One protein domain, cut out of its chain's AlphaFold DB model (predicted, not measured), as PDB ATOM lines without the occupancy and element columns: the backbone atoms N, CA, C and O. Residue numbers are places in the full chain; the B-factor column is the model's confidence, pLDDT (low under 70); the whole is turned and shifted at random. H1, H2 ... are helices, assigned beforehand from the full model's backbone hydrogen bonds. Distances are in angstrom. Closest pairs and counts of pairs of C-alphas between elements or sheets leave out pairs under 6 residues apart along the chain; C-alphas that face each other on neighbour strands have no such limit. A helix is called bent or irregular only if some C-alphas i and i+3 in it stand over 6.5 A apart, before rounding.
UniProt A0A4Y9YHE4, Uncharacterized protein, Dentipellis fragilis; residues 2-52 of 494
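AT A GLANCE: This is residues 2 to 52 of the 494 residues of an uncharacterized protein of Dentipellis fragilis (UniProt A0A4Y9YHE4). The model is an open, loose C of three helices joined end to end: H2 is the middle piece, H1 folds back below it across an open gap at one end, and H3 turns off the other end of H2 to make a corner, with residues 42 to 52 sticking out. No helix touches another. The printed part has 51 residues, with three named helices in the order H1, H2, H3 and no named strand, and its class is all helix. The whole is loose, with a radius of gyration of the C-alphas of 13.0 A, and elongated, with spans of 38 by 23 by 21 A.

IN THESE COORDINATES: The longest helix by residues is H2, residues 22 to 34, which measures 18.6 A from first to last C-alpha; it begins at C-alpha 22 at (45.332, -10.007, -40.371) and ends at C-alpha 34 at (26.916, -7.562, -40.422). Before it along the chain is H1, residues 5 to 16, 15.2 A long, which begins at C-alpha 5 at (36.175, 5.993, -49.678). H1 is irregular: C-alphas 7 and 10 are 7.4 A apart, and its line is a rough one. After H2 comes H3, residues 39 to 49, 15.9 A long, which ends at C-alpha 49 at (30.833, -10.993, -63.229).

HOW THE PARTS SIT: H2 and H3 are close but not clearly touching, with 1 pair of C-alphas within 8 A. Their closest C-alphas are those of Ser 33 and Thr 39, 6.5 A apart. Their lines stand about perpendicular, at 83 degrees, and their centres are 18.7 A apart. H1 and H2 are apart, though they follow each other in the chain. H1 and H3 are apart too. Every O i to N i+4 pair is within hydrogen-bond range in H2, against 5 of 8 in H1 and 6 of 7 in H3.

THE WHOLE: The two C-alphas farthest apart are those of Ala 19 and Pro 52, at 39.4 A, while the first and last printed C-alphas, of Thr 2 and Pro 52, are 28.3 A apart. The printed part runs from residue 2 to residue 52 and has no cut. The link from H1 to H2, with 5 residues, is tight, and so is the link from H2 to H3, with 4 residues. Residues 7 to 12, which belong to H1, stand free, and so do residues 17 to 24, of which 22 to 24 belong to H2. Residues 31 to 36, of which 31 to 34 belong to H2, also stand free. The mean pLDDT of the printed part is 71.6, and 21 residues are under 70: residues 2 to 13, 15 to 17 and 38 to 43.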
ATOM      1  N   THR A   2      29.493   9.098 -49.889       46.62
ATOM      2  CA  THR A   2      29.966   7.757 -49.474       46.62
ATOM      3  C   THR A   2      30.702   6.952 -50.556       46.62
ATOM      4  O   THR A   2      31.323   5.942 -50.245       46.62
ATOM      5  N   THR A   3      30.697   7.388 -51.818       46.72
ATOM      6  CA  THR A   3      31.287   6.639 -52.943       46.72
ATOM      7  C   THR A   3      32.807   6.797 -53.106       46.72
ATOM      8  O   THR A   3      33.426   5.956 -53.752       46.72
ATOM      9  N   ASP A   4      33.443   7.797 -52.483       52.59
ATOM     10  CA  ASP A   4      34.883   8.075 -52.679       52.59
ATOM     11  C   ASP A   4      35.830   7.292 -51.751       52.59
ATOM     12  O   ASP A   4      37.011   7.126 -52.057       52.59
ATOM     13  N   ILE A   5      35.332   6.725 -50.647       54.53
ATOM     14  CA  ILE A   5      36.175   5.993 -49.678       54.53
ATOM     15  C   ILE A   5      36.793   4.736 -50.314       54.53
ATOM     16  O   ILE A   5      37.905   4.319 -49.980       54.53
ATOM     17  N   PHE A   6      36.117   4.150 -51.303       55.12
ATOM     18  CA  PHE A   6      36.541   2.896 -51.910       55.12
ATOM     19  C   PHE A   6      37.682   3.022 -52.926       55.12
ATOM     20  O   PHE A   6      38.397   2.039 -53.123       55.12
ATOM     21  N   ARG A   7      37.921   4.208 -53.505       57.12
ATOM     22  CA  ARG A   7      39.093   4.451 -54.369       57.12
ATOM     23  C   ARG A   7      40.410   4.428 -53.597       57.12
ATOM     24  O   ARG A   7      41.450   4.121 -54.172       57.12
ATOM     25  N   HIS A   8      40.365   4.689 -52.293       64.62
ATOM     26  CA  HIS A   8      41.549   4.724 -51.437       64.62
ATOM     27  C   HIS A   8      41.836   3.400 -50.724       64.62
ATOM     28  O   HIS A   8      42.860   3.279 -50.061       64.62
ATOM     29  N   LEU A   9      40.991   2.378 -50.881       60.28
ATOM     30  CA  LEU A   9      41.135   1.105 -50.170       60.28
ATOM     31  C   LEU A   9      42.452   0.351 -50.476       60.28
ATOM     32  O   LEU A   9      43.051  -0.166 -49.534       60.28
ATOM     33  N   PRO A  10      42.990   0.357 -51.716       66.75
ATOM     34  CA  PRO A  10      44.322  -0.190 -51.987       66.75
ATOM     35  C   PRO A  10      45.440   0.592 -51.278       66.75
ATOM     36  O   PRO A  10      46.386  -0.009 -50.774       66.75
ATOM     37  N   ALA A  11      45.314   1.921 -51.178       65.88
ATOM     38  CA  ALA A  11      46.273   2.770 -50.470       65.88
ATOM     39  C   ALA A  11      46.195   2.577 -48.943       65.88
ATOM     40  O   ALA A  11      47.224   2.497 -48.277       65.88
ATOM     41  N   ILE A  12      44.986   2.414 -48.399       65.62
ATOM     42  CA  ILE A  12      44.743   2.098 -46.985       65.62
ATOM     43  C   ILE A  12      45.295   0.705 -46.645       65.62
ATOM     44  O   ILE A  12      45.925   0.536 -45.607       65.62
ATOM     45  N   TYR A  13      45.145  -0.282 -47.535       63.56
ATOM     46  CA  TYR A  13      45.703  -1.623 -47.339       63.56
ATOM     47  C   TYR A  13      47.239  -1.622 -47.307       63.56
ATOM     48  O   TYR A  13      47.834  -2.324 -46.493       63.56
ATOM     49  N   VAL A  14      47.892  -0.804 -48.143       75.12
ATOM     50  CA  VAL A  14      49.354  -0.625 -48.114       75.12
ATOM     51  C   VAL A  14      49.810   0.053 -46.817       75.12
ATOM     52  O   VAL A  14      50.810  -0.373 -46.246       75.12
ATOM     53  N   TYR A  15      49.060   1.036 -46.304       67.06
ATOM     54  CA  TYR A  15      49.364   1.708 -45.032       67.06
ATOM     55  C   TYR A  15      49.082   0.855 -43.786       67.06
ATOM     56  O   TYR A  15      49.751   1.011 -42.768       67.06
ATOM     57  N   LEU A  16      48.120  -0.070 -43.854       69.19
ATOM     58  CA  LEU A  16      47.799  -0.991 -42.757       69.19
ATOM     59  C   LEU A  16      48.688  -2.241 -42.736       69.19
ATOM     60  O   LEU A  16      48.652  -3.001 -41.763       69.19
ATOM     61  N   LYS A  17      49.501  -2.463 -43.779       61.47
ATOM     62  CA  LYS A  17      50.381  -3.628 -43.912       61.47
ATOM     63  C   LYS A  17      51.529  -3.548 -42.895       61.47
ATOM     64  O   LYS A  17      52.607  -3.047 -43.186       61.47
ATOM     65  N   GLY A  18      51.263  -4.044 -41.687       72.56
ATOM     66  CA  GLY A  18      52.187  -4.063 -40.546       72.56
ATOM     67  C   GLY A  18      51.635  -3.414 -39.272       72.56
ATOM     68  O   GLY A  18      52.161  -3.683 -38.198       72.56
ATOM     69  N   ALA A  19      50.567  -2.613 -39.366       80.38
ATOM     70  CA  ALA A  19      49.972  -1.918 -38.219       80.38
ATOM     71  C   ALA A  19      48.811  -2.688 -37.568       80.38
ATOM     72  O   ALA A  19      48.552  -2.524 -36.379       80.38
ATOM     73  N   VAL A  20      48.109  -3.531 -38.333       79.31
ATOM     74  CA  VAL A  20      46.953  -4.293 -37.846       79.31
ATOM     75  C   VAL A  20      47.143  -5.780 -38.177       79.31
ATOM     76  O   VAL A  20      47.431  -6.108 -39.333       79.31
ATOM     77  N   PRO A  21      47.004  -6.696 -37.199       84.69
ATOM     78  CA  PRO A  21      47.052  -8.135 -37.449       84.69
ATOM     79  C   PRO A  21      45.973  -8.555 -38.455       84.69
ATOM     80  O   PRO A  21      44.841  -8.078 -38.378       84.69
ATOM     81  N   LYS A  22      46.286  -9.497 -39.358       76.50
ATOM     82  CA  LYS A  22      45.332 -10.007 -40.371       76.50
ATOM     83  C   LYS A  22      43.980 -10.416 -39.772       76.50
ATOM     84  O   LYS A  22      42.940 -10.147 -40.365       76.50
ATOM     85  N   THR A  23      44.003 -11.017 -38.584       75.94
ATOM     86  CA  THR A  23      42.813 -11.445 -37.838       75.94
ATOM     87  C   THR A  23      41.930 -10.274 -37.406       75.94
ATOM     88  O   THR A  23      40.710 -10.366 -37.490       75.94
ATOM     89  N   ALA A  24      42.514  -9.139 -37.013       79.38
ATOM     90  CA  ALA A  24      41.754  -7.936 -36.676       79.38
ATOM     91  C   ALA A  24      41.129  -7.292 -37.925       79.38
ATOM     92  O   ALA A  24      39.999  -6.817 -37.871       79.38
ATOM     93  N   THR A  25      41.808  -7.340 -39.076       76.62
ATOM     94  CA  THR A  25      41.233  -6.873 -40.350       76.62
ATOM     95  C   THR A  25      40.029  -7.715 -40.780       76.62
ATOM     96  O   THR A  25      39.029  -7.150 -41.215       76.62
ATOM     97  N   GLN A  26      40.087  -9.042 -40.620       74.69
ATOM     98  CA  GLN A  26      38.946  -9.926 -40.895       74.69
ATOM     99  C   GLN A  26      37.748  -9.616 -39.993       74.69
ATOM    100  O   GLN A  26      36.647  -9.451 -40.508       74.69
ATOM    101  N   LYS A  27      37.963  -9.440 -38.681       82.81
ATOM    102  CA  LYS A  27      36.885  -9.086 -37.741       82.81
ATOM    103  C   LYS A  27      36.226  -7.745 -38.075       82.81
ATOM    104  O   LYS A  27      35.011  -7.628 -37.996       82.81
ATOM    105  N   ILE A  28      37.006  -6.746 -38.494       81.31
ATOM    106  CA  ILE A  28      36.468  -5.437 -38.899       81.31
ATOM    107  C   ILE A  28      35.637  -5.555 -40.184       81.31
ATOM    108  O   ILE A  28      34.575  -4.949 -40.274       81.31
ATOM    109  N   LEU A  29      36.092  -6.329 -41.173       72.19
ATOM    110  CA  LEU A  29      35.339  -6.539 -42.416       72.19
ATOM    111  C   LEU A  29      34.046  -7.326 -42.181       72.19
ATOM    112  O   LEU A  29      33.023  -6.962 -42.754       72.19
ATOM    113  N   LEU A  30      34.082  -8.342 -41.314       78.06
ATOM    114  CA  LEU A  30      32.904  -9.117 -40.931       78.06
ATOM    115  C   LEU A  30      31.883  -8.232 -40.197       78.06
ATOM    116  O   LEU A  30      30.753  -8.115 -40.657       78.06
ATOM    117  N   ALA A  31      32.320  -7.467 -39.190       81.75
ATOM    118  CA  ALA A  31      31.462  -6.539 -38.448       81.75
ATOM    119  C   ALA A  31      30.876  -5.410 -39.321       81.75
ATOM    120  O   ALA A  31      29.780  -4.913 -39.068       81.75
ATOM    121  N   LEU A  32      31.596  -4.969 -40.360       76.56
ATOM    122  CA  LEU A  32      31.074  -4.009 -41.339       76.56
ATOM    123  C   LEU A  32      30.096  -4.657 -42.336       76.56
ATOM    124  O   LEU A  32      29.222  -3.961 -42.860       76.56
ATOM    125  N   SER A  33      30.227  -5.962 -42.593       74.81
ATOM    126  CA  SER A  33      29.266  -6.732 -43.387       74.81
ATOM    127  C   SER A  33      27.966  -6.986 -42.617       74.81
ATOM    128  O   SER A  33      26.903  -6.690 -43.155       74.81
ATOM    129  N   GLU A  34      28.054  -7.367 -41.337       79.56
ATOM    130  CA  GLU A  34      26.916  -7.562 -40.422       79.56
ATOM    131  C   GLU A  34      26.138  -6.259 -40.205       79.56
ATOM    132  O   GLU A  34      24.911  -6.241 -40.182       79.56
ATOM    133  N   LYS A  35      26.839  -5.119 -40.147       81.94
ATOM    134  CA  LYS A  35      26.212  -3.786 -40.087       81.94
ATOM    135  C   LYS A  35      25.604  -3.317 -41.416       81.94
ATOM    136  O   LYS A  35      25.175  -2.167 -41.506       81.94
ATOM    137  N   GLY A  36      25.614  -4.147 -42.462       70.38
ATOM    138  CA  GLY A  36      25.036  -3.830 -43.770       70.38
ATOM    139  C   GLY A  36      25.777  -2.741 -44.553       70.38
ATOM    140  O   GLY A  36      25.256  -2.237 -45.544       70.38
ATOM    141  N   GLN A  37      26.992  -2.354 -44.145       70.06
ATOM    142  CA  GLN A  37      27.748  -1.265 -44.783       70.06
ATOM    143  C   GLN A  37      28.573  -1.732 -45.997       70.06
ATOM    144  O   GLN A  37      29.055  -0.903 -46.770       70.06
ATOM    145  N   ILE A  38      28.738  -3.049 -46.188       67.50
ATOM    146  CA  ILE A  38      29.546  -3.652 -47.271       67.50
ATOM    147  C   ILE A  38      28.697  -4.387 -48.338       67.50
ATOM    148  O   ILE A  38      29.213  -4.729 -49.404       67.50
ATOM    149  N   THR A  39      27.384  -4.538 -48.147       60.38
ATOM    150  CA  THR A  39      26.482  -5.308 -49.038       60.38
ATOM    151  C   THR A  39      26.387  -4.773 -50.471       60.38
ATOM    152  O   THR A  39      26.133  -5.528 -51.406       60.38
ATOM    153  N   GLN A  40      26.669  -3.489 -50.693       58.31
ATOM    154  CA  GLN A  40      26.613  -2.904 -52.033       58.31
ATOM    155  C   GLN A  40      27.706  -3.457 -52.969       58.31
ATOM    156  O   GLN A  40      27.526  -3.495 -54.182       58.31
ATOM    157  N   LYS A  41      28.843  -3.920 -52.433       64.81
ATOM    158  CA  LYS A  41      29.982  -4.346 -53.261       64.81
ATOM    159  C   LYS A  41      29.885  -5.765 -53.791       64.81
ATOM    160  O   LYS A  41      30.403  -6.020 -54.873       64.81
ATOM    161  N   THR A  42      29.257  -6.675 -53.055       65.94
ATOM    162  CA  THR A  42      29.005  -8.036 -53.545       65.94
ATOM    163  C   THR A  42      28.020  -8.001 -54.705       65.94
ATOM    164  O   THR A  42      28.276  -8.636 -55.721       65.94
ATOM    165  N   TYR A  43      26.980  -7.166 -54.620       68.06
ATOM    166  CA  TYR A  43      26.030  -6.954 -55.713       68.06
ATOM    167  C   TYR A  43      26.692  -6.379 -56.978       68.06
ATOM    168  O   TYR A  43      26.541  -6.938 -58.062       68.06
ATOM    169  N   GLU A  44      27.491  -5.313 -56.852       76.00
ATOM    170  CA  GLU A  44      28.209  -4.727 -57.999       76.00
ATOM    171  C   GLU A  44      29.255  -5.688 -58.591       76.00
ATOM    172  O   GLU A  44      29.487  -5.700 -59.797       76.00
ATOM    173  N   LEU A  45      29.870  -6.541 -57.766       76.44
ATOM    174  CA  LEU A  45      30.832  -7.541 -58.227       76.44
ATOM    175  C   LEU A  45      30.143  -8.713 -58.936       76.44
ATOM    176  O   LEU A  45      30.653  -9.175 -59.954       76.44
ATOM    177  N   SER A  46      28.974  -9.154 -58.465       76.81
ATOM    178  CA  SER A  46      28.125 -10.102 -59.195       76.81
ATOM    179  C   SER A  46      27.659  -9.510 -60.525       76.81
ATOM    180  O   SER A  46      27.701 -10.197 -61.540       76.81
ATOM    181  N   LYS A  47      27.330  -8.213 -60.555       79.38
ATOM    182  CA  LYS A  47      26.941  -7.491 -61.772       79.38
ATOM    183  C   LYS A  47      28.080  -7.395 -62.793       79.38
ATOM    184  O   LYS A  47      27.852  -7.605 -63.981       79.38
ATOM    185  N   LEU A  48      29.307  -7.144 -62.336       80.62
ATOM    186  CA  LEU A  48      30.515  -7.156 -63.175       80.62
ATOM    187  C   LEU A  48      30.929  -8.566 -63.613       80.62
ATOM    188  O   LEU A  48      31.527  -8.733 -64.669       80.62
ATOM    189  N   LYS A  49      30.627  -9.596 -62.819       84.56
ATOM    190  CA  LYS A  49      30.833 -10.993 -63.229       84.56
ATOM    191  C   LYS A  49      29.791 -11.462 -64.241       84.56
ATOM    192  O   LYS A  49      30.099 -12.331 -65.043       84.56
ATOM    193  N   SER A  50      28.585 -10.892 -64.212       86.81
ATOM    194  CA  SER A  50      27.526 -11.191 -65.180       86.81
ATOM    195  C   SER A  50      27.632 -10.393 -66.480       86.81
ATOM    196  O   SER A  50      26.898 -10.682 -67.420       86.81
ATOM    197  N   THR A  51      28.491  -9.370 -66.552       89.81
ATOM    198  CA  THR A  51      28.722  -8.678 -67.825       89.81
ATOM    199  C   THR A  51      29.572  -9.565 -68.729       89.81
ATOM    200  O   THR A  51      30.688  -9.902 -68.326       89.81
ATOM    201  N   PRO A  52      29.076  -9.935 -69.924       93.12
ATOM    202  CA  PRO A  52      29.833 -10.750 -70.861       93.12
ATOM    203  C   PRO A  52      31.143 -10.054 -71.222       93.12
ATOM    204  O   PRO A  52      31.212  -8.832 -71.364       93.12
TER     205      PRO A  52